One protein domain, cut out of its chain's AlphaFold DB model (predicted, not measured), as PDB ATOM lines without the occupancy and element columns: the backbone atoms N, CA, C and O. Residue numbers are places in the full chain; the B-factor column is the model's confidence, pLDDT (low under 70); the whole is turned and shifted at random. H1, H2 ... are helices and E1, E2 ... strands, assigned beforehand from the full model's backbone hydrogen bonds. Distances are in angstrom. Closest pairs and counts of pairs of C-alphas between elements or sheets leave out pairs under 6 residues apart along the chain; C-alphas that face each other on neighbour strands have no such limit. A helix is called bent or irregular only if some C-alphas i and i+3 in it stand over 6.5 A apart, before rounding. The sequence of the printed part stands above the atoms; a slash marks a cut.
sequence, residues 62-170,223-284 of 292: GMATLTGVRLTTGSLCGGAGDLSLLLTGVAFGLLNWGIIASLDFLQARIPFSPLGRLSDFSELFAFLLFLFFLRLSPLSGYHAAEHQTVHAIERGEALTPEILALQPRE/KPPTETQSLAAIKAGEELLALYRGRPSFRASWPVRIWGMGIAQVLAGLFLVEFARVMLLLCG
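AT A GLANCE: This is residues 62 to 170 and 223 to 284 of the 292 residues of an uncharacterized protein of Cyanobacteria bacterium UBA8530 (UniProt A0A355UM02). A small sheet of E1, E2 and E3 has H3 and H5 packed over one face and the first turns of H1, residues 82 to 89, on the other; from this head the long hairpin of H1 and H2 reaches far out, and H7 runs out beside the first part of H1. H4 packs on H3 and H5, while H6 only grazes the sheet. The 171 printed residues run E1, E2, E3, H1, H2, H3, H4, H5, H6, H7; the class is mostly helix, and the sheet, in order E1, E2, E3, is antiparallel. The whole is loose and elongated, with a radius of gyration of the C-alphas of 19.5 A and spans of 63 by 36 by 24 A.

HOW THE PARTS SIT: Start at E1, residues 62 to 65, E2, residues 68 to 72, and E3, residues 77 to 79: a meander, each strand the antiparallel neighbour of the one before. Look for N 63 and O 70 at 2.8 A between E1 and E2, and N 71 and O 78 at 2.9 A between E2 and E3. H1, residues 82 to 109, lies over E1 at a height over the sheet of 6.1 A, a local plane fitted to just 6 C-alphas. H2, residues 114 to 136, makes a helical hairpin with H1, at a shallow tilt of 30 degrees, opposite ways; the closest C-alphas, Ile 99 and Ala 126, are 6.3 A apart. H2 is irregular, with C-alphas 120 and 123 7.8 A apart, a kink of 83 degrees near residue 121 and a rough line. H3, residues 139 to 154, and H5, residues 227 to 246, lie on the same face, opposite to H1: three layers, helices on both faces of a sheet. H3 and H5 touch at a steep tilt of 41 degrees, closest at the C-alphas of Ala 145 and Ser 230, 5.2 A. H4, residues 161 to 166, touches H3, about perpendicular at 86 degrees, closest at the C-alphas of Gln 148 and Leu 164, 5.3 A. H6, residues 254 to 260, touches no helix. H7, residues 263 to 283, touches H1 at a steep tilt of 42 degrees, closest at the C-alphas of Gly 89 and Gly 269, 4.1 A. Every O i to N i+4 pair is within hydrogen-bond range in H1, H3, H5, H6 and H7, against 13 of 19 in H2 and 1 of 2 in H4.

IN THESE COORDINATES: Find C-alpha 62, where E1 begins, at (36.558, -34.351, 56.811). H1 runs 41.1 A from C-alpha 82 at (30.338, -28.601, 47.299); H2 spans 29.4 A, H3 22.4 A and H5 28.4 A. H7 runs 29.8 A to C-alpha 283 at (27.911, -42.154, 20.146).

THE WHOLE: Residues 171 to 222 are not printed, and C-alphas 170 and 223 are 9.9 A apart across the cut. The C-alphas farthest apart, Phe 112 and Gly 246, are 65.4 A apart. Of the links printed whole, none is long. Residues 108 to 114 and 278 to 284 stand free. The mean pLDDT of the printed part is 90.7, with residues 111 to 121 and 284 under 70.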
ATOM      1  N   GLY A  62      36.020 -35.279  57.782       94.56
ATOM      2  CA  GLY A  62      36.558 -34.351  56.811       94.56
ATOM      3  C   GLY A  62      36.786 -35.009  55.467       94.56
ATOM      4  O   GLY A  62      36.713 -36.230  55.328       94.56
ATOM      5  N   MET A  63      37.001 -34.163  54.468       95.50
ATOM      6  CA  MET A  63      37.428 -34.563  53.140       95.50
ATOM      7  C   MET A  63      38.422 -33.558  52.579       95.50
ATOM      8  O   MET A  63      38.173 -32.348  52.565       95.50
ATOM      9  N   ALA A  64      39.531 -34.082  52.069       96.50
ATOM     10  CA  ALA A  64      40.437 -33.327  51.224       96.50
ATOM     11  C   ALA A  64      39.818 -33.102  49.849       96.50
ATOM     12  O   ALA A  64      39.229 -34.006  49.253       96.50
ATOM     13  N   THR A  65      39.984 -31.892  49.338       95.94
ATOM     14  CA  THR A  65      39.475 -31.478  48.037       95.94
ATOM     15  C   THR A  65      40.592 -30.840  47.223       95.94
ATOM     16  O   THR A  65      41.648 -30.489  47.753       95.94
ATOM     17  N   LEU A  66      40.378 -30.664  45.918       91.06
ATOM     18  CA  LEU A  66      41.383 -30.059  45.033       91.06
ATOM     19  C   LEU A  66      41.819 -28.659  45.474       91.06
ATOM     20  O   LEU A  66      42.924 -28.233  45.149       91.06
ATOM     21  N   THR A  67      40.949 -27.944  46.186       90.31
ATOM     22  CA  THR A  67      41.164 -26.543  46.562       90.31
ATOM     23  C   THR A  67      41.320 -26.339  48.068       90.31
ATOM     24  O   THR A  67      41.395 -25.191  48.502       90.31
ATOM     25  N   GLY A  68      41.310 -27.395  48.889       95.12
ATOM     26  CA  GLY A  68      41.367 -27.242  50.340       95.12
ATOM     27  C   GLY A  68      40.879 -28.452  51.127       95.12
ATOM     28  O   GLY A  68      40.971 -29.598  50.693       95.12
ATOM     29  N   VAL A  69      40.358 -28.172  52.319       97.38
ATOM     30  CA  VAL A  69      39.788 -29.165  53.231       97.38
ATOM     31  C   VAL A  69      38.364 -28.763  53.563       97.38
ATOM     32  O   VAL A  69      38.086 -27.590  53.808       97.38
ATOM     33  N   ARG A  70      37.461 -29.739  53.589       97.12
ATOM     34  CA  ARG A  70      36.138 -29.602  54.190       97.12
ATOM     35  C   ARG A  70      36.105 -30.395  55.484       97.12
ATOM     36  O   ARG A  70      36.430 -31.576  55.466       97.12
ATOM     37  N   LEU A  71      35.651 -29.780  56.568       97.00
ATOM     38  CA  LEU A  71      35.372 -30.466  57.831       97.00
ATOM     39  C   LEU A  71      33.878 -30.422  58.128       97.00
ATOM     40  O   LEU A  71      33.188 -29.474  57.753       97.00
ATOM     41  N   THR A  72      33.364 -31.446  58.800       94.88
ATOM     42  CA  THR A  72      31.938 -31.584  59.087       94.88
ATOM     43  C   THR A  72      31.671 -32.287  60.414       94.88
ATOM     44  O   THR A  72      32.320 -33.267  60.766       94.88
ATOM     45  N   THR A  73      30.651 -31.832  61.140       91.88
ATOM     46  CA  THR A  73      30.056 -32.565  62.278       91.88
ATOM     47  C   THR A  73      28.886 -33.456  61.842       91.88
ATOM     48  O   THR A  73      28.158 -34.020  62.660       91.88
ATOM     49  N   GLY A  74      28.647 -33.546  60.532       86.19
ATOM     50  CA  GLY A  74      27.432 -34.067  59.925       86.19
ATOM     51  C   GLY A  74      26.363 -32.986  59.756       86.19
ATOM     52  O   GLY A  74      25.721 -32.950  58.722       86.19
ATOM     53  N   SER A  75      26.158 -32.084  60.718       85.56
ATOM     54  CA  SER A  75      25.146 -31.018  60.596       85.56
ATOM     55  C   SER A  75      25.715 -29.679  60.136       85.56
ATOM     56  O   SER A  75      25.033 -28.932  59.439       85.56
ATOM     57  N   LEU A  76      26.950 -29.379  60.525       92.12
ATOM     58  CA  LEU A  76      27.652 -28.141  60.207       92.12
ATOM     59  C   LEU A  76      28.900 -28.488  59.403       92.12
ATOM     60  O   LEU A  76      29.502 -29.538  59.634       92.12
ATOM     61  N   CYS A  77      29.267 -27.628  58.458       93.69
ATOM     62  CA  CYS A  77      30.444 -27.810  57.614       93.69
ATOM     63  C   CYS A  77      31.255 -26.513  57.566       93.69
ATOM     64  O   CYS A  77      30.662 -25.441  57.486       93.69
ATOM     65  N   GLY A  78      32.581 -26.627  57.586       95.19
ATOM     66  CA  GLY A  78      33.526 -25.523  57.391       95.19
ATOM     67  C   GLY A  78      34.532 -25.851  56.287       95.19
ATOM     68  O   GLY A  78      34.790 -27.028  56.010       95.19
ATOM     69  N   GLY A  79      35.096 -24.824  55.653       96.25
ATOM     70  CA  GLY A  79      36.082 -24.955  54.586       96.25
ATOM     71  C   GLY A  79      35.486 -25.159  53.191       96.25
ATOM     72  O   GLY A  79      34.587 -24.442  52.754       96.25
ATOM     73  N   ALA A  80      36.041 -26.111  52.438       95.88
ATOM     74  CA  ALA A  80      35.765 -26.267  51.013       95.88
ATOM     75  C   ALA A  80      34.285 -26.584  50.700       95.88
ATOM     76  O   ALA A  80      33.644 -27.454  51.304       95.88
ATOM     77  N   GLY A  81      33.753 -25.879  49.698       95.44
ATOM     78  CA  GLY A  81      32.371 -26.011  49.243       95.44
ATOM     79  C   GLY A  81      32.109 -27.229  48.352       95.44
ATOM     80  O   GLY A  81      33.017 -27.938  47.917       95.44
ATOM     81  N   ASP A  82      30.834 -27.429  48.029       95.75
ATOM     82  CA  ASP A  82      30.338 -28.601  47.299       95.75
ATOM     83  C   ASP A  82      30.882 -28.697  45.863       95.75
ATOM     84  O   ASP A  82      31.157 -29.792  45.378       95.75
ATOM     85  N   LEU A  83      31.132 -27.558  45.206       96.44
ATOM     86  CA  LEU A  83      31.771 -27.525  43.886       96.44
ATOM     87  C   LEU A  83      33.185 -28.120  43.922       96.44
ATOM     88  O   LEU A  83      33.568 -28.857  43.023       96.44
ATOM     89  N   SER A  84      33.954 -27.843  44.977       95.88
ATOM     90  CA  SER A  84      35.310 -28.383  45.120       95.88
ATOM     91  C   SER A  84      35.290 -29.904  45.295       95.88
ATOM     92  O   SER A  84      36.119 -30.612  44.721       95.88
ATOM     93  N   LEU A  85      34.300 -30.425  46.025       96.81
ATOM     94  CA  LEU A  85      34.067 -31.865  46.162       96.81
ATOM     95  C   LEU A  85      33.689 -32.515  44.827       96.81
ATOM     96  O   LEU A  85      34.278 -33.529  44.456       96.81
ATOM     97  N   LEU A  86      32.763 -31.903  44.086       97.62
ATOM     98  CA  LEU A  86      32.376 -32.359  42.751       97.62
ATOM     99  C   LEU A  86      33.592 -32.426  41.819       97.62
ATOM    100  O   LEU A  86      33.846 -33.459  41.204       97.62
ATOM    101  N   LEU A  87      34.384 -31.351  41.760       97.25
ATOM    102  CA  LEU A  87      35.593 -31.291  40.936       97.25
ATOM    103  C   LEU A  87      36.644 -32.316  41.371       97.25
ATOM    104  O   LEU A  87      37.331 -32.877  40.523       97.25
ATOM    105  N   THR A  88      36.747 -32.609  42.671       97.19
ATOM    106  CA  THR A  88      37.618 -33.680  43.179       97.19
ATOM    107  C   THR A  88      37.182 -35.040  42.636       97.19
ATOM    108  O   THR A  88      38.019 -35.805  42.160       97.19
ATOM    109  N   GLY A  89      35.873 -35.311  42.612       97.50
ATOM    110  CA  GLY A  89      35.308 -36.493  41.963       97.50
ATOM    111  C   GLY A  89      35.614 -36.565  40.467       97.50
ATOM    112  O   GLY A  89      36.057 -37.602  39.979       97.50
ATOM    113  N   VAL A  90      35.454 -35.451  39.748       97.94
ATOM    114  CA  VAL A  90      35.803 -35.360  38.319       97.94
ATOM    115  C   VAL A  90      37.290 -35.651  38.100       97.94
ATOM    116  O   VAL A  90      37.638 -36.444  37.230       97.94
ATOM    117  N   ALA A  91      38.180 -35.071  38.907       97.31
ATOM    118  CA  ALA A  91      39.617 -35.311  38.788       97.31
ATOM    119  C   ALA A  91      39.989 -36.777  39.051       97.31
ATOM    120  O   ALA A  91      40.802 -37.332  38.315       97.31
ATOM    121  N   PHE A  92      39.375 -37.425  40.047       96.94
ATOM    122  CA  PHE A  92      39.558 -38.861  40.268       96.94
ATOM    123  C   PHE A  92      39.042 -39.701  39.101       96.94
ATOM    124  O   PHE A  92      39.723 -40.642  38.702       96.94
ATOM    125  N   GLY A  93      37.895 -39.341  38.518       96.62
ATOM    126  CA  GLY A  93      37.335 -40.036  37.360       96.62
ATOM    127  C   GLY A  93      38.243 -39.926  36.138       96.62
ATOM    128  O   GLY A  93      38.547 -40.929  35.501       96.62
ATOM    129  N   LEU A  94      38.740 -38.721  35.847       96.75
ATOM    130  CA  LEU A  94      39.662 -38.483  34.734       96.75
ATOM    131  C   LEU A  94      40.999 -39.201  34.934       96.75
ATOM    132  O   LEU A  94      41.519 -39.789  33.989       96.75
ATOM    133  N   LEU A  95      41.538 -39.187  36.157       96.31
ATOM    134  CA  LEU A  95      42.755 -39.923  36.489       96.31
ATOM    135  C   LEU A  95      42.561 -41.429  36.279       96.31
ATOM    136  O   LEU A  95      43.377 -42.063  35.614       96.31
ATOM    137  N   ASN A  96      41.473 -41.989  36.812       95.00
ATOM    138  CA  ASN A  96      41.153 -43.405  36.667       95.00
ATOM    139  C   ASN A  96      40.982 -43.796  35.193       95.00
ATOM    140  O   ASN A  96      41.596 -44.755  34.728       95.00
ATOM    141  N   TRP A  97      40.207 -43.017  34.435       94.19
ATOM    142  CA  TRP A  97      40.008 -43.261  33.012       94.19
ATOM    143  C   TRP A  97      41.324 -43.179  32.228       94.19
ATOM    144  O   TRP A  97      41.607 -44.066  31.426       94.19
ATOM    145  N   GLY A  98      42.163 -42.173  32.495       94.00
ATOM    146  CA  GLY A  98      43.471 -42.030  31.856       94.00
ATOM    147  C   GLY A  98      44.404 -43.213  32.126       94.00
ATOM    148  O   GLY A  98      45.072 -43.684  31.204       94.00
ATOM    149  N   ILE A  99      44.419 -43.734  33.359       94.06
ATOM    150  CA  ILE A  99      45.183 -44.937  33.720       94.06
ATOM    151  C   ILE A  99      44.684 -46.143  32.920       94.06
ATOM    152  O   ILE A  99      45.489 -46.793  32.258       94.06
ATOM    153  N   ILE A 100      43.375 -46.415  32.940       89.69
ATOM    154  CA  ILE A 100      42.783 -47.568  32.241       89.69
ATOM    155  C   ILE A 100      43.062 -47.484  30.737       89.69
ATOM    156  O   ILE A 100      43.621 -48.414  30.169       89.69
ATOM    157  N   ALA A 101      42.791 -46.336  30.111       89.50
ATOM    158  CA  ALA A 101      43.026 -46.140  28.683       89.50
ATOM    159  C   ALA A 101      44.507 -46.324  28.297       89.50
ATOM    160  O   ALA A 101      44.812 -46.862  27.234       89.50
ATOM    161  N   SER A 102      45.436 -45.910  29.168       89.62
ATOM    162  CA  SER A 102      46.875 -46.107  28.953       89.62
ATOM    163  C   SER A 102      47.271 -47.582  29.043       89.62
ATOM    164  O   SER A 102      48.082 -48.046  28.242       89.62
ATOM    165  N   LEU A 103      46.705 -48.327  29.995       86.56
ATOM    166  CA  LEU A 103      46.950 -49.765  30.131       86.56
ATOM    167  C   LEU A 103      46.390 -50.539  28.935       86.56
ATOM    168  O   LEU A 103      47.116 -51.353  28.364       86.56
ATOM    169  N   ASP A 104      45.166 -50.227  28.506       84.00
ATOM    170  CA  ASP A 104      44.536 -50.830  27.327       84.00
ATOM    171  C   ASP A 104      45.373 -50.583  26.062       84.00
ATOM    172  O   ASP A 104      45.629 -51.497  25.274       84.00
ATOM    173  N   PHE A 105      45.872 -49.353  25.886       84.88
ATOM    174  CA  PHE A 105      46.746 -49.001  24.766       84.88
ATOM    175  C   PHE A 105      48.057 -49.800  24.774       84.88
ATOM    176  O   PHE A 105      48.482 -50.305  23.733       84.88
ATOM    177  N   LEU A 106      48.702 -49.940  25.937       83.81
ATOM    178  CA  LEU A 106      49.938 -50.718  26.070       83.81
ATOM    179  C   LEU A 106      49.706 -52.207  25.785       83.81
ATOM    180  O   LEU A 106      50.501 -52.819  25.070       83.81
ATOM    181  N   GLN A 107      48.608 -52.776  26.288       76.94
ATOM    182  CA  GLN A 107      48.240 -54.172  26.044       76.94
ATOM    183  C   GLN A 107      47.995 -54.444  24.556       76.94
ATOM    184  O   GLN A 107      48.484 -55.441  24.027       76.94
ATOM    185  N   ALA A 108      47.325 -53.529  23.850       80.88
ATOM    186  CA  ALA A 108      47.077 -53.662  22.416       80.88
ATOM    187  C   ALA A 108      48.366 -53.694  21.567       80.88
ATOM    188  O   ALA A 108      48.370 -54.252  20.470       80.88
ATOM    189  N   ARG A 109      49.467 -53.100  22.053       81.56
ATOM    190  CA  ARG A 109      50.750 -53.008  21.329       81.56
ATOM    191  C   ARG A 109      51.761 -54.094  21.721       81.56
ATOM    192  O   ARG A 109      52.742 -54.270  21.002       81.56
ATOM    193  N   ILE A 110      51.537 -54.833  22.812       72.38
ATOM    194  CA  ILE A 110      52.444 -55.889  23.302       72.38
ATOM    195  C   ILE A 110      51.667 -57.217  23.438       72.38
ATOM    196  O   ILE A 110      51.318 -57.624  24.546       72.38
ATOM    197  N   PRO A 111      51.397 -57.923  22.317       57.09
ATOM    198  CA  PRO A 111      50.479 -59.070  22.278       57.09
ATOM    199  C   PRO A 111      51.038 -60.367  22.885       57.09
ATOM    200  O   PRO A 111      50.279 -61.296  23.142       57.09
ATOM    201  N   PHE A 112      52.352 -60.461  23.121       58.03
ATOM    202  CA  PHE A 112      52.985 -61.642  23.711       58.03
ATOM    203  C   PHE A 112      53.999 -61.219  24.762       58.03
ATOM    204  O   PHE A 112      55.123 -60.817  24.471       58.03
ATOM    205  N   SER A 113      53.594 -61.306  26.016       55.00
ATOM    206  CA  SER A 113      54.498 -61.151  27.139       55.00
ATOM    207  C   SER A 113      54.102 -62.155  28.224       55.00
ATOM    208  O   SER A 113      52.932 -62.528  28.313       55.00
ATOM    209  N   PRO A 114      55.025 -62.589  29.100       54.22
ATOM    210  CA  PRO A 114      54.663 -63.249  30.363       54.22
ATOM    211  C   PRO A 114      53.682 -62.392  31.194       54.22
ATOM    212  O   PRO A 114      52.935 -62.909  32.023       54.22
ATOM    213  N   LEU A 115      53.664 -61.083  30.907       51.47
ATOM    214  CA  LEU A 115      52.695 -60.071  31.315       51.47
ATOM    215  C   LEU A 115      51.265 -60.291  30.769       51.47
ATOM    216  O   LEU A 115      50.367 -59.581  31.195       51.47
ATOM    217  N   GLY A 116      50.999 -61.266  29.897       50.88
ATOM    218  CA  GLY A 116      49.634 -61.681  29.545       50.88
ATOM    219  C   GLY A 116      48.844 -62.181  30.761       50.88
ATOM    220  O   GLY A 116      47.638 -62.007  30.806       50.88
ATOM    221  N   ARG A 117      49.526 -62.681  31.807       50.94
ATOM    222  CA  ARG A 117      48.931 -62.926  33.138       50.94
ATOM    223  C   ARG A 117      48.626 -61.649  33.933       50.94
ATOM    224  O   ARG A 117      48.002 -61.736  34.982       50.94
ATOM    225  N   LEU A 118      49.071 -60.469  33.490       52.44
ATOM    226  CA  LEU A 118      48.657 -59.202  34.099       52.44
ATOM    227  C   LEU A 118      47.239 -58.798  33.702       52.44
ATOM    228  O   LEU A 118      46.715 -57.900  34.352       52.44
ATOM    229  N   SER A 119      46.597 -59.421  32.702       58.72
ATOM    230  CA  SER A 119      45.163 -59.190  32.465       58.72
ATOM    231  C   SER A 119      44.362 -59.468  33.736       58.72
ATOM    232  O   SER A 119      43.531 -58.651  34.128       58.72
ATOM    233  N   ASP A 120      44.724 -60.542  34.441       63.69
ATOM    234  CA  ASP A 120      44.065 -61.010  35.664       63.69
ATOM    235  C   ASP A 120      44.319 -60.074  36.859       63.69
ATOM    236  O   ASP A 120      43.579 -60.089  37.838       63.69
ATOM    237  N   PHE A 121      45.348 -59.220  36.773       68.62
ATOM    238  CA  PHE A 121      45.717 -58.235  37.797       68.62
ATOM    239  C   PHE A 121      45.626 -56.784  37.304       68.62
ATOM    240  O   PHE A 121      46.133 -55.877  37.967       68.62
ATOM    241  N   SER A 122      44.998 -56.543  36.152       76.44
ATOM    242  CA  SER A 122      44.952 -55.221  35.513       76.44
ATOM    243  C   SER A 122      44.278 -54.180  36.409       76.44
ATOM    244  O   SER A 122      44.778 -53.063  36.537       76.44
ATOM    245  N   GLU A 123      43.226 -54.576  37.126       82.44
ATOM    246  CA  GLU A 123      42.534 -53.739  38.110       82.44
ATOM    247  C   GLU A 123      43.416 -53.398  39.313       82.44
ATOM    248  O   GLU A 123      43.483 -52.241  39.732       82.44
ATOM    249  N   LEU A 124      44.139 -54.386  39.854       84.56
ATOM    250  CA  LEU A 124      45.068 -54.161  40.960       84.56
ATOM    251  C   LEU A 124      46.189 -53.215  40.530       84.56
ATOM    252  O   LEU A 124      46.541 -52.294  41.265       84.56
ATOM    253  N   PHE A 125      46.734 -53.406  39.329       87.19
ATOM    254  CA  PHE A 125      47.776 -52.541  38.795       87.19
ATOM    255  C   PHE A 125      47.266 -51.116  38.545       87.19
ATOM    256  O   PHE A 125      47.925 -50.155  38.946       87.19
ATOM    257  N   ALA A 126      46.067 -50.962  37.977       91.12
ATOM    258  CA  ALA A 126      45.412 -49.666  37.816       91.12
ATOM    259  C   ALA A 126      45.188 -48.972  39.168       91.12
ATOM    260  O   ALA A 126      45.480 -47.785  39.310       91.12
ATOM    261  N   PHE A 127      44.754 -49.715  40.190       91.25
ATOM    262  CA  PHE A 127      44.586 -49.198  41.546       91.25
ATOM    263  C   PHE A 127      45.917 -48.745  42.169       91.25
ATOM    264  O   PHE A 127      45.985 -47.674  42.776       91.25
ATOM    265  N   LEU A 128      47.002 -49.504  41.983       92.56
ATOM    266  CA  LEU A 128      48.340 -49.108  42.440       92.56
ATOM    267  C   LEU A 128      48.838 -47.843  41.727       92.56
ATOM    268  O   LEU A 128      49.372 -46.946  42.383       92.56
ATOM    269  N   LEU A 129      48.620 -47.730  40.412       94.75
ATOM    270  CA  LEU A 129      48.915 -46.511  39.655       94.75
ATOM    271  C   LEU A 129      48.071 -45.330  40.143       94.75
ATOM    272  O   LEU A 129      48.593 -44.227  40.300       94.75
ATOM    273  N   PHE A 130      46.794 -45.552  40.452       96.12
ATOM    274  CA  PHE A 130      45.923 -44.521  41.007       96.12
ATOM    275  C   PHE A 130      46.465 -44.005  42.342       96.12
ATOM    276  O   PHE A 130      46.614 -42.796  42.516       96.12
ATOM    277  N   LEU A 131      46.835 -44.901  43.265       95.62
ATOM    278  CA  LEU A 131      47.463 -44.525  44.536       95.62
ATOM    279  C   LEU A 131      48.784 -43.776  44.328       95.62
ATOM    280  O   LEU A 131      49.055 -42.800  45.030       95.62
ATOM    281  N   PHE A 132      49.589 -44.196  43.352       96.19
ATOM    282  CA  PHE A 132      50.835 -43.525  42.997       96.19
ATOM    283  C   PHE A 132      50.593 -42.085  42.518       96.19
ATOM    284  O   PHE A 132      51.177 -41.147  43.058       96.19
ATOM    285  N   PHE A 133      49.681 -41.863  41.572       97.06
ATOM    286  CA  PHE A 133      49.367 -40.510  41.101       97.06
ATOM    287  C   PHE A 133      48.655 -39.661  42.161       97.06
ATOM    288  O   PHE A 133      48.936 -38.466  42.285       97.06
ATOM    289  N   LEU A 134      47.807 -40.267  42.999       96.19
ATOM    290  CA  LEU A 134      47.203 -39.600  44.152       96.19
ATOM    291  C   LEU A 134      48.283 -39.081  45.116       96.19
ATOM    292  O   LEU A 134      48.214 -37.930  45.561       96.19
ATOM    293  N   ARG A 135      49.314 -39.889  45.397       96.56
ATOM    294  CA  ARG A 135      50.471 -39.504  46.221       96.56
ATOM    295  C   ARG A 135      51.197 -38.287  45.650       96.56
ATOM    296  O   ARG A 135      51.580 -37.380  46.395       96.56
ATOM    297  N   LEU A 136      51.388 -38.254  44.335       96.19
ATOM    298  CA  LEU A 136      52.051 -37.139  43.660       96.19
ATOM    299  C   LEU A 136      51.193 -35.870  43.684       96.19
ATOM    300  O   LEU A 136      51.721 -34.773  43.878       96.19
ATOM    301  N   SER A 137      49.872 -36.012  43.595       96.25
ATOM    302  CA  SER A 137      48.948 -34.879  43.595       96.25
ATOM    303  C   SER A 137      48.984 -34.058  44.903       96.25
ATOM    304  O   SER A 137      49.354 -34.576  45.967       96.25
ATOM    305  N   PRO A 138      48.567 -32.777  44.877       95.88
ATOM    306  CA  PRO A 138      48.392 -31.968  46.086       95.88
ATOM    307  C   PRO A 138      47.368 -32.539  47.077       95.88
ATOM    308  O   PRO A 138      47.484 -32.272  48.272       95.88
ATOM    309  N   LEU A 139      46.407 -33.354  46.618       96.88
ATOM    310  CA  LEU A 139      45.343 -33.918  47.460       96.88
ATOM    311  C   LEU A 139      45.887 -34.725  48.633       96.88
ATOM    312  O   LEU A 139      45.354 -34.627  49.731       96.88
ATOM    313  N   SER A 140      46.977 -35.471  48.441       97.81
ATOM    314  CA  SER A 140      47.589 -36.231  49.537       97.81
ATOM    315  C   SER A 140      48.182 -35.333  50.634       97.81
ATOM    316  O   SER A 140      48.297 -35.760  51.779       97.81
ATOM    317  N   GLY A 141      48.538 -34.082  50.326       98.12
ATOM    318  CA  GLY A 141      48.935 -33.097  51.336       98.12
ATOM    319  C   GLY A 141      47.725 -32.512  52.066       98.12
ATOM    320  O   GLY A 141      47.686 -32.531  53.291       98.12
ATOM    321  N   TYR A 142      46.682 -32.106  51.334       98.31
ATOM    322  CA  TYR A 142      45.419 -31.665  51.947       98.31
ATOM    323  C   TYR A 142      44.770 -32.750  52.821       98.31
ATOM    324  O   TYR A 142      44.197 -32.434  53.856       98.31
ATOM    325  N   HIS A 143      44.900 -34.024  52.450       98.19
ATOM    326  CA  HIS A 143      44.410 -35.162  53.229       98.19
ATOM    327  C   HIS A 143      45.157 -35.331  54.551       98.19
ATOM    328  O   HIS A 143      44.529 -35.537  55.583       98.19
ATOM    329  N   ALA A 144      46.483 -35.176  54.547       98.44
ATOM    330  CA  ALA A 144      47.237 -35.147  55.794       98.44
ATOM    331  C   ALA A 144      46.816 -33.964  56.674       98.44
ATOM    332  O   ALA A 144      46.550 -34.159  57.854       98.44
ATOM    333  N   ALA A 145      46.708 -32.765  56.092       98.44
ATOM    334  CA  ALA A 145      46.312 -31.562  56.819       98.44
ATOM    335  C   ALA A 145      44.905 -31.692  57.430       98.44
ATOM    336  O   ALA A 145      44.687 -31.272  58.559       98.44
ATOM    337  N   GLU A 146      43.963 -32.324  56.722       98.38
ATOM    338  CA  GLU A 146      42.630 -32.641  57.242       98.38
ATOM    339  C   GLU A 146      42.708 -33.530  58.488       98.38
ATOM    340  O   GLU A 146      42.217 -33.133  59.544       98.38
ATOM    341  N   HIS A 147      43.397 -34.671  58.407       98.38
ATOM    342  CA  HIS A 147      43.572 -35.566  59.553       98.38
ATOM    343  C   HIS A 147      44.268 -34.889  60.736       98.38
ATOM    344  O   HIS A 147      43.857 -35.074  61.882       98.38
ATOM    345  N   GLN A 148      45.309 -34.101  60.471       98.56
ATOM    346  CA  GLN A 148      46.055 -33.387  61.502       98.56
ATOM    347  C   GLN A 148      45.181 -32.339  62.197       98.56
ATOM    348  O   GLN A 148      45.170 -32.274  63.426       98.56
ATOM    349  N   THR A 149      44.372 -31.585  61.448       98.25
ATOM    350  CA  THR A 149      43.385 -30.673  62.036       98.25
ATOM    351  C   THR A 149      42.357 -31.430  62.873       98.25
ATOM    352  O   THR A 149      42.067 -31.009  63.989       98.25
ATOM    353  N   VAL A 150      41.824 -32.560  62.390       97.56
ATOM    354  CA  VAL A 150      40.866 -33.362  63.168       97.56
ATOM    355  C   VAL A 150      41.488 -33.848  64.478       97.56
ATOM    356  O   VAL A 150      40.885 -33.642  65.530       97.56
ATOM    357  N   HIS A 151      42.707 -34.401  64.453       97.50
ATOM    358  CA  HIS A 151      43.421 -34.811  65.671       97.50
ATOM    359  C   HIS A 151      43.599 -33.645  66.650       97.50
ATOM    360  O   HIS A 151      43.284 -33.796  67.830       97.50
ATOM    361  N   ALA A 152      44.041 -32.477  66.172       97.00
ATOM    362  CA  ALA A 152      44.221 -31.296  67.017       97.00
ATOM    363  C   ALA A 152      42.898 -30.850  67.664       97.00
ATOM    364  O   ALA A 152      42.852 -30.540  68.859       97.00
ATOM    365  N   ILE A 153      41.787 -30.866  66.912       96.06
ATOM    366  CA  ILE A 153      40.481 -30.516  67.478       96.06
ATOM    367  C   ILE A 153      40.072 -31.531  68.547       96.06
ATOM    368  O   ILE A 153      39.691 -31.126  69.647       96.06
ATOM    369  N   GLU A 154      40.182 -32.822  68.247       94.62
ATOM    370  CA  GLU A 154      39.759 -33.914  69.127       94.62
ATOM    371  C   GLU A 154      40.586 -34.022  70.409       94.62
ATOM    372  O   GLU A 154      40.057 -34.426  71.442       94.62
ATOM    373  N   ARG A 155      41.855 -33.605  70.369       93.75
ATOM    374  CA  ARG A 155      42.738 -33.530  71.543       93.75
ATOM    375  C   ARG A 155      42.557 -32.270  72.380       93.75
ATOM    376  O   ARG A 155      43.189 -32.143  73.423       93.75
ATOM    377  N   GLY A 156      41.719 -31.330  71.954       92.25
ATOM    378  CA  GLY A 156      41.579 -30.071  72.683       92.25
ATOM    379  C   GLY A 156      42.712 -29.072  72.411       92.25
ATOM    380  O   GLY A 156      42.799 -28.059  73.098       92.25
ATOM    381  N   GLU A 157      43.549 -29.305  71.401       94.50
ATOM    382  CA  GLU A 157      44.720 -28.476  71.104       94.50
ATOM    383  C   GLU A 157      44.349 -27.238  70.268       94.50
ATOM    384  O   GLU A 157      43.239 -27.139  69.726       94.50
ATOM    385  N   ALA A 158      45.244 -26.250  70.213       95.00
ATOM    386  CA  ALA A 158      45.052 -25.047  69.407       95.00
ATOM    387  C   ALA A 158      45.337 -25.326  67.922       95.00
ATOM    388  O   ALA A 158      46.167 -26.164  67.580       95.00
ATOM    389  N   LEU A 159      44.640 -24.621  67.029       96.94
ATOM    390  CA  LEU A 159      44.816 -24.776  65.587       96.94
ATOM    391  C   LEU A 159      45.927 -23.852  65.087       96.94
ATOM    392  O   LEU A 159      45.657 -22.793  64.531       96.94
ATOM    393  N   THR A 160      47.177 -24.255  65.304       97.62
ATOM    394  CA  THR A 160      48.350 -23.558  64.760       97.62
ATOM    395  C   THR A 160      49.190 -24.498  63.892       97.62
ATOM    396  O   THR A 160      49.140 -25.719  64.094       97.62
ATOM    397  N   PRO A 161      49.964 -23.979  62.920       97.31
ATOM    398  CA  PRO A 161      50.793 -24.811  62.047       97.31
ATOM    399  C   PRO A 161      51.753 -25.729  62.816       97.31
ATOM    400  O   PRO A 161      51.941 -26.885  62.437       97.31
ATOM    401  N   GLU A 162      52.312 -25.243  63.924       97.44
ATOM    402  CA  GLU A 162      53.272 -25.974  64.755       97.44
ATOM    403  C   GLU A 162      52.614 -27.187  65.416       97.44
ATOM    404  O   GLU A 162      53.177 -28.279  65.409       97.44
ATOM    405  N   ILE A 163      51.399 -27.018  65.943       97.81
ATOM    406  CA  ILE A 163      50.644 -28.098  66.584       97.81
ATOM    407  C   ILE A 163      50.189 -29.129  65.553       97.81
ATOM    408  O   ILE A 163      50.310 -30.332  65.796       97.81
ATOM    409  N   LEU A 164      49.700 -28.682  64.392       97.56
ATOM    410  CA  LEU A 164      49.279 -29.575  63.310       97.56
ATOM    411  C   LEU A 164      50.437 -30.449  62.819       97.56
ATOM    412  O   LEU A 164      50.242 -31.642  62.596       97.56
ATOM    413  N   ALA A 165      51.645 -29.890  62.710       96.88
ATOM    414  CA  ALA A 165      52.835 -30.629  62.292       96.88
ATOM    415  C   ALA A 165      53.198 -31.789  63.240       96.88
ATOM    416  O   ALA A 165      53.800 -32.768  62.799       96.88
ATOM    417  N   LEU A 166      52.803 -31.709  64.517       97.69
ATOM    418  CA  LEU A 166      52.999 -32.766  65.515       97.69
ATOM    419  C   LEU A 166      51.923 -33.861  65.456       97.69
ATOM    420  O   LEU A 166      52.091 -34.926  66.056       97.69
ATOM    421  N   GLN A 167      50.813 -33.624  64.752       98.12
ATOM    422  CA  GLN A 167      49.730 -34.595  64.664       98.12
ATOM    423  C   GLN A 167      50.048 -35.711  63.655       98.12
ATOM    424  O   GLN A 167      50.667 -35.455  62.615       98.12
ATOM    425  N   PRO A 168      49.585 -36.953  63.904       97.88
ATOM    426  CA  PRO A 168      49.704 -38.039  62.937       97.88
ATOM    427  C   PRO A 168      48.987 -37.713  61.622       97.88
ATOM    428  O   PRO A 168      47.915 -37.109  61.618       97.88
ATOM    429  N   ARG A 169      49.557 -38.163  60.498       97.62
ATOM    430  CA  ARG A 169      48.948 -37.989  59.167       97.62
ATOM    431  C   ARG A 169      47.857 -39.014  58.891       97.62
ATOM    432  O   ARG A 169      47.021 -38.790  58.028       97.62
ATOM    433  N   GLU A 170      47.886 -40.150  59.571       97.62
ATOM    434  CA  GLU A 170      46.882 -41.200  59.486       97.62
ATOM    435  C   GLU A 170      45.817 -41.068  60.587       97.62
ATOM    436  O   GLU A 170      46.098 -40.673  61.723       97.62
ATOM    437  N   LYS A 223      50.841 -37.172  52.371       97.38
ATOM    438  CA  LYS A 223      52.230 -36.634  52.546       97.38
ATOM    439  C   LYS A 223      52.251 -35.588  53.649       97.38
ATOM    440  O   LYS A 223      51.199 -35.025  53.908       97.38
ATOM    441  N   PRO A 224      53.431 -35.267  54.213       97.69
ATOM    442  CA  PRO A 224      53.612 -33.999  54.907       97.69
ATOM    443  C   PRO A 224      52.983 -32.848  54.100       97.69
ATOM    444  O   PRO A 224      53.313 -32.703  52.915       97.69
ATOM    445  N   PRO A 225      52.029 -32.106  54.684       97.75
ATOM    446  CA  PRO A 225      51.397 -30.993  53.997       97.75
ATOM    447  C   PRO A 225      52.369 -29.825  53.852       97.75
ATOM    448  O   PRO A 225      53.288 -29.650  54.652       97.75
ATOM    449  N   THR A 226      52.141 -28.990  52.844       97.75
ATOM    450  CA  THR A 226      52.776 -27.671  52.787       97.75
ATOM    451  C   THR A 226      52.163 -26.742  53.837       97.75
ATOM    452  O   THR A 226      51.065 -26.979  54.350       97.75
ATOM    453  N   GLU A 227      52.838 -25.632  54.126       97.12
ATOM    454  CA  GLU A 227      52.306 -24.594  55.015       97.12
ATOM    455  C   GLU A 227      50.946 -24.075  54.522       97.12
ATOM    456  O   GLU A 227      49.979 -24.034  55.277       97.12
ATOM    457  N   THR A 228      50.818 -23.803  53.220       97.06
ATOM    458  CA  THR A 228      49.556 -23.365  52.600       97.06
ATOM    459  C   THR A 228      48.417 -24.373  52.774       97.06
ATOM    460  O   THR A 228      47.273 -23.983  52.999       97.06
ATOM    461  N   GLN A 229      48.715 -25.673  52.698       98.25
ATOM    462  CA  GLN A 229      47.733 -26.735  52.918       98.25
ATOM    463  C   GLN A 229      47.311 -26.816  54.385       98.25
ATOM    464  O   GLN A 229      46.123 -26.960  54.671       98.25
ATOM    465  N   SER A 230      48.269 -26.665  55.297       98.25
ATOM    466  CA  SER A 230      48.027 -26.640  56.742       98.25
ATOM    467  C   SER A 230      47.164 -25.441  57.134       98.25
ATOM    468  O   SER A 230      46.156 -25.607  57.812       98.25
ATOM    469  N   LEU A 231      47.473 -24.246  56.620       98.19
ATOM    470  CA  LEU A 231      46.684 -23.032  56.850       98.19
ATOM    471  C   LEU A 231      45.256 -23.153  56.298       98.19
ATOM    472  O   LEU A 231      44.302 -22.745  56.956       98.19
ATOM    473  N   ALA A 232      45.084 -23.758  55.118       97.88
ATOM    474  CA  ALA A 232      43.755 -24.013  54.564       97.88
ATOM    475  C   ALA A 232      42.932 -24.963  55.454       97.88
ATOM    476  O   ALA A 232      41.730 -24.755  55.632       97.88
ATOM    477  N   ALA A 233      43.569 -25.984  56.033       98.12
ATOM    478  CA  ALA A 233      42.917 -26.910  56.952       98.12
ATOM    479  C   ALA A 233      42.603 -26.267  58.314       98.12
ATOM    480  O   ALA A 233      41.522 -26.507  58.849       98.12
ATOM    481  N   ILE A 234      43.496 -25.422  58.845       98.44
ATOM    482  CA  ILE A 234      43.262 -24.625  60.063       98.44
ATOM    483  C   ILE A 234      42.035 -23.746  59.876       98.44
ATOM    484  O   ILE A 234      41.101 -23.834  60.669       98.44
ATOM    485  N   LYS A 235      41.983 -22.985  58.776       98.31
ATOM    486  CA  LYS A 235      40.843 -22.126  58.449       98.31
ATOM    487  C   LYS A 235      39.529 -22.915  58.410       98.31
ATOM    488  O   LYS A 235      38.541 -22.492  59.003       98.31
ATOM    489  N   ALA A 236      39.517 -24.085  57.767       98.12
ATOM    490  CA  ALA A 236      38.339 -24.956  57.743       98.12
ATOM    491  C   ALA A 236      37.919 -25.418  59.155       98.12
ATOM    492  O   ALA A 236      36.725 -25.506  59.452       98.12
ATOM    493  N   GLY A 237      38.893 -25.700  60.028       97.81
ATOM    494  CA  GLY A 237      38.675 -26.051  61.433       97.81
ATOM    495  C   GLY A 237      38.101 -24.903  62.252       97.81
ATOM    496  O   GLY A 237      37.126 -25.098  62.976       97.81
ATOM    497  N   GLU A 238      38.650 -23.703  62.106       97.25
ATOM    498  CA  GLU A 238      38.170 -22.497  62.781       97.25
ATOM    499  C   GLU A 238      36.747 -22.136  62.354       97.25
ATOM    500  O   GLU A 238      35.898 -21.891  63.211       97.25
ATOM    501  N   GLU A 239      36.450 -22.186  61.051       97.25
ATOM    502  CA  GLU A 239      35.099 -21.978  60.522       97.25
ATOM    503  C   GLU A 239      34.107 -22.991  61.109       97.25
ATOM    504  O   GLU A 239      33.031 -22.612  61.582       97.25
ATOM    505  N   LEU A 240      34.472 -24.280  61.144       96.50
ATOM    506  CA  LEU A 240      33.621 -25.319  61.724       96.50
ATOM    507  C   LEU A 240      33.381 -25.085  63.220       96.50
ATOM    508  O   LEU A 240      32.248 -25.211  63.688       96.50
ATOM    509  N   LEU A 241      34.430 -24.753  63.976       95.44
ATOM    510  CA  LEU A 241      34.336 -24.497  65.413       95.44
ATOM    511  C   LEU A 241      33.511 -23.244  65.711       95.44
ATOM    512  O   LEU A 241      32.702 -23.269  66.636       95.44
ATOM    513  N   ALA A 242      33.655 -22.177  64.923       94.25
ATOM    514  CA  ALA A 242      32.841 -20.972  65.046       94.25
ATOM    515  C   ALA A 242      31.351 -21.279  64.816       94.25
ATOM    516  O   ALA A 242      30.507 -20.910  65.637       94.25
ATOM    517  N   LEU A 243      31.028 -22.032  63.758       92.88
ATOM    518  CA  LEU A 243      29.660 -22.481  63.483       92.88
ATOM    519  C   LEU A 243      29.110 -23.371  64.602       92.88
ATOM    520  O   LEU A 243      27.957 -23.214  65.009       92.88
ATOM    521  N   TYR A 244      29.929 -24.295  65.110       92.62
ATOM    522  CA  TYR A 244      29.542 -25.202  66.186       92.62
ATOM    523  C   TYR A 244      29.264 -24.452  67.490       92.62
ATOM    524  O   TYR A 244      28.226 -24.674  68.105       92.62
ATOM    525  N   ARG A 245      30.133 -23.515  67.882       90.38
ATOM    526  CA  ARG A 245      29.959 -22.685  69.087       90.38
ATOM    527  C   ARG A 245      28.728 -21.789  69.002       90.38
ATOM    528  O   ARG A 245      28.057 -21.595  70.007       90.38
ATOM    529  N   GLY A 246      28.395 -21.294  67.809       86.31
ATOM    530  CA  GLY A 246      27.168 -20.529  67.594       86.31
ATOM    531  C   GLY A 246      25.891 -21.374  67.666       86.31
ATOM    532  O   GLY A 246      24.810 -20.825  67.876       86.31
ATOM    533  N   ARG A 247      25.979 -22.698  67.455       86.50
ATOM    534  CA  ARG A 247      24.821 -23.610  67.381       86.50
ATOM    535  C   ARG A 247      25.122 -25.022  67.932       86.50
ATOM    536  O   ARG A 247      24.937 -26.006  67.208       86.50
ATOM    537  N   PRO A 248      25.531 -25.173  69.204       77.50
ATOM    538  CA  PRO A 248      26.076 -26.436  69.720       77.50
ATOM    539  C   PRO A 248      25.043 -27.570  69.797       77.50
ATOM    540  O   PRO A 248      25.390 -28.745  69.674       77.50
ATOM    541  N   SER A 249      23.760 -27.232  69.948       74.94
ATOM    542  CA  SER A 249      22.640 -28.179  70.009       74.94
ATOM    543  C   SER A 249      21.985 -28.458  68.651       74.94
ATOM    544  O   SER A 249      21.019 -29.223  68.581       74.94
ATOM    545  N   PHE A 250      22.485 -27.868  67.556       81.06
ATOM    546  CA  PHE A 250      21.852 -28.002  66.248       81.06
ATOM    547  C   PHE A 250      21.959 -29.427  65.702       81.06
ATOM    548  O   PHE A 250      23.041 -29.942  65.396       81.06
ATOM    549  N   ARG A 251      20.794 -30.050  65.517       78.50
ATOM    550  CA  ARG A 251      20.654 -31.359  64.883       78.50
ATOM    551  C   ARG A 251      20.043 -31.181  63.502       78.50
ATOM    552  O   ARG A 251      18.918 -30.714  63.368       78.50
ATOM    553  N   ALA A 252      20.789 -31.584  62.481       83.81
ATOM    554  CA  ALA A 252      20.281 -31.630  61.121       83.81
ATOM    555  C   ALA A 252      19.481 -32.919  60.877       83.81
ATOM    556  O   ALA A 252      19.751 -33.962  61.484       83.81
ATOM    557  N   SER A 253      18.525 -32.852  59.950       89.56
ATOM    558  CA  SER A 253      17.815 -34.030  59.455       89.56
ATOM    559  C   SER A 253      18.787 -35.006  58.782       89.56
ATOM    560  O   SER A 253      19.867 -34.629  58.321       89.56
ATOM    561  N   TRP A 254      18.414 -36.285  58.721       89.44
ATOM    562  CA  TRP A 254      19.280 -37.314  58.143       89.44
ATOM    563  C   TRP A 254      19.730 -37.021  56.690       89.44
ATOM    564  O   TRP A 254      20.906 -37.269  56.421       89.44
ATOM    565  N   PRO A 255      18.920 -36.426  55.778       90.19
ATOM    566  CA  PRO A 255      19.377 -36.130  54.418       90.19
ATOM    567  C   PRO A 255      20.443 -35.037  54.398       90.19
ATOM    568  O   PRO A 255      21.451 -35.159  53.709       90.19
ATOM    569  N   VAL A 256      20.258 -33.995  55.215       88.44
ATOM    570  CA  VAL A 256      21.232 -32.906  55.356       88.44
ATOM    571  C   VAL A 256      22.545 -33.444  55.911       88.44
ATOM    572  O   VAL A 256      23.610 -33.044  55.453       88.44
ATOM    573  N   ARG A 257      22.481 -34.407  56.840       88.94
ATOM    574  CA  ARG A 257      23.682 -35.065  57.357       88.94
ATOM    575  C   ARG A 257      24.441 -35.830  56.291       88.94
ATOM    576  O   ARG A 257      25.660 -35.724  56.228       88.94
ATOM    577  N   ILE A 258      23.727 -36.572  55.450       88.50
ATOM    578  CA  ILE A 258      24.345 -37.310  54.348       88.50
ATOM    579  C   ILE A 258      24.971 -36.361  53.332       88.50
ATOM    580  O   ILE A 258      26.115 -36.567  52.936       88.50
ATOM    581  N   TRP A 259      24.265 -35.290  52.974       89.88
ATOM    582  CA  TRP A 259      24.791 -34.261  52.083       89.88
ATOM    583  C   TRP A 259      26.031 -33.568  52.665       89.88
ATOM    584  O   TRP A 259      27.022 -33.354  51.966       89.88
ATOM    585  N   GLY A 260      26.008 -33.262  53.966       88.06
ATOM    586  CA  GLY A 260      27.092 -32.602  54.688       88.06
ATOM    587  C   GLY A 260      28.397 -33.400  54.724       88.06
ATOM    588  O   GLY A 260      29.468 -32.792  54.741       88.06
ATOM    589  N   MET A 261      28.319 -34.738  54.653       89.12
ATOM    590  CA  MET A 261      29.499 -35.609  54.567       89.12
ATOM    591  C   MET A 261      30.316 -35.382  53.293       89.12
ATOM    592  O   MET A 261      31.506 -35.666  53.299       89.12
ATOM    593  N   GLY A 262      29.697 -34.894  52.213       91.12
ATOM    594  CA  GLY A 262      30.370 -34.563  50.956       91.12
ATOM    595  C   GLY A 262      30.545 -35.729  49.965       91.12
ATOM    596  O   GLY A 262      30.924 -35.508  48.814       91.12
ATOM    597  N   ILE A 263      30.320 -36.978  50.398       92.00
ATOM    598  CA  ILE A 263      30.587 -38.184  49.587       92.00
ATOM    599  C   ILE A 263      29.719 -38.187  48.325       92.00
ATOM    600  O   ILE A 263      30.199 -38.536  47.250       92.00
ATOM    601  N   ALA A 264      28.460 -37.753  48.434       94.44
ATOM    602  CA  ALA A 264      27.536 -37.688  47.303       94.44
ATOM    603  C   ALA A 264      28.056 -36.771  46.183       94.44
ATOM    604  O   ALA A 264      27.944 -37.105  45.008       94.44
ATOM    605  N   GLN A 265      28.677 -35.649  46.544       96.31
ATOM    606  CA  GLN A 265      29.242 -34.678  45.615       96.31
ATOM    607  C   GLN A 265      30.455 -35.268  44.880       96.31
ATOM    608  O   GLN A 265      30.546 -35.155  43.660       96.31
ATOM    609  N   VAL A 266      31.350 -35.961  45.592       96.44
ATOM    610  CA  VAL A 266      32.498 -36.656  44.976       96.44
ATOM    611  C   VAL A 266      32.019 -37.767  44.034       96.44
ATOM    612  O   VAL A 266      32.487 -37.858  42.900       96.44
ATOM    613  N   LEU A 267      31.045 -38.577  44.461       96.25
ATOM    614  CA  LEU A 267      30.461 -39.632  43.626       96.25
ATOM    615  C   LEU A 267      29.762 -39.072  42.383       96.25
ATOM    616  O   LEU A 267      29.888 -39.655  41.312       96.25
ATOM    617  N   ALA A 268      29.075 -37.933  42.493       97.56
ATOM    618  CA  ALA A 268      28.470 -37.265  41.344       97.56
ATOM    619  C   ALA A 268      29.527 -36.825  40.315       97.56
ATOM    620  O   ALA A 268      29.317 -36.983  39.115       97.56
ATOM    621  N   GLY A 269      30.680 -36.326  40.772       97.75
ATOM    622  CA  GLY A 269      31.790 -35.953  39.894       97.75
ATOM    623  C   GLY A 269      32.400 -37.155  39.171       97.75
ATOM    624  O   GLY A 269      32.630 -37.097  37.965       97.75
ATOM    625  N   LEU A 270      32.599 -38.265  39.891       96.50
ATOM    626  CA  LEU A 270      33.031 -39.540  39.308       96.50
ATOM    627  C   LEU A 270      32.028 -40.047  38.265       96.50
ATOM    628  O   LEU A 270      32.406 -40.382  37.143       96.50
ATOM    629  N   PHE A 271      30.742 -40.050  38.619       97.06
ATOM    630  CA  PHE A 271      29.664 -40.494  37.743       97.06
ATOM    631  C   PHE A 271      29.579 -39.659  36.465       97.06
ATOM    632  O   PHE A 271      29.354 -40.217  35.399       97.06
ATOM    633  N   LEU A 272      29.800 -38.343  36.542       97.31
ATOM    634  CA  LEU A 272      29.796 -37.470  35.369       97.31
ATOM    635  C   LEU A 272      30.857 -37.891  34.340       97.31
ATOM    636  O   LEU A 272      30.569 -37.932  33.143       97.31
ATOM    637  N   VAL A 273      32.063 -38.229  34.802       97.00
ATOM    638  CA  VAL A 273      33.150 -38.688  33.925       97.00
ATOM    639  C   VAL A 273      32.823 -40.052  33.327       97.00
ATOM    640  O   VAL A 273      32.949 -40.232  32.117       97.00
ATOM    641  N   GLU A 274      32.351 -40.997  34.142       93.31
ATOM    642  CA  GLU A 274      31.972 -42.327  33.656       93.31
ATOM    643  C   GLU A 274      30.803 -42.270  32.667       93.31
ATOM    644  O   GLU A 274      30.832 -42.930  31.630       93.31
ATOM    645  N   PHE A 275      29.804 -41.429  32.930       94.44
ATOM    646  CA  PHE A 275      28.695 -41.197  32.013       94.44
ATOM    647  C   PHE A 275      29.190 -40.632  30.678       94.44
ATOM    648  O   PHE A 275      28.829 -41.154  29.625       94.44
ATOM    649  N   ALA A 276      30.057 -39.615  30.704       93.50
ATOM    650  CA  ALA A 276      30.649 -39.054  29.492       93.50
ATOM    651  C   ALA A 276      31.451 -40.105  28.708       93.50
ATOM    652  O   ALA A 276      31.295 -40.208  27.492       93.50
ATOM    653  N   ARG A 277      32.247 -40.934  29.396       90.88
ATOM    654  CA  ARG A 277      32.998 -42.043  28.790       90.88
ATOM    655  C   ARG A 277      32.072 -43.031  28.081       90.88
ATOM    656  O   ARG A 277      32.307 -43.359  26.921       90.88
ATOM    657  N   VAL A 278      31.003 -43.477  28.744       89.81
ATOM    658  CA  VAL A 278      30.022 -44.404  28.156       89.81
ATOM    659  C   VAL A 278      29.303 -43.766  26.968       89.81
ATOM    660  O   VAL A 278      29.163 -44.403  25.929       89.81
ATOM    661  N   MET A 279      28.897 -42.498  27.072       90.44
ATOM    662  CA  MET A 279      28.260 -41.789  25.959       90.44
ATOM    663  C   MET A 279      29.190 -41.648  24.751       90.44
ATOM    664  O   MET A 279      28.735 -41.824  23.625       90.44
ATOM    665  N   LEU A 280      30.486 -41.392  24.956       86.69
ATOM    666  CA  LEU A 280      31.469 -41.353  23.868       86.69
ATOM    667  C   LEU A 280      31.592 -42.711  23.160       86.69
ATOM    668  O   LEU A 280      31.623 -42.745  21.931       86.69
ATOM    669  N   LEU A 281      31.593 -43.814  23.916       82.50
ATOM    670  CA  LEU A 281      31.623 -45.178  23.371       82.50
ATOM    671  C   LEU A 281      30.333 -45.554  22.622       82.50
ATOM    672  O   LEU A 281      30.381 -46.305  21.651       82.50
ATOM    673  N   LEU A 282      29.178 -45.043  23.061       84.19
ATOM    674  CA  LEU A 282      27.889 -45.287  22.405       84.19
ATOM    675  C   LEU A 282      27.679 -44.399  21.166       84.19
ATOM    676  O   LEU A 282      27.081 -44.846  20.190       84.19
ATOM    677  N   CYS A 283      28.150 -43.149  21.196       79.81
ATOM    678  CA  CYS A 283      27.911 -42.154  20.146       79.81
ATOM    679  C   CYS A 283      28.978 -42.167  19.031       79.81
ATOM    680  O   CYS A 283      28.690 -41.755  17.908       79.81
ATOM    681  N   GLY A 284      30.191 -42.662  19.303       59.56
ATOM    682  CA  GLY A 284      31.202 -42.999  18.296       59.56
ATOM    683  C   GLY A 284      31.534 -44.484  18.418       59.56
ATOM    684  O   GLY A 284      31.982 -44.931  19.460       59.56
TER     685      GLY A 284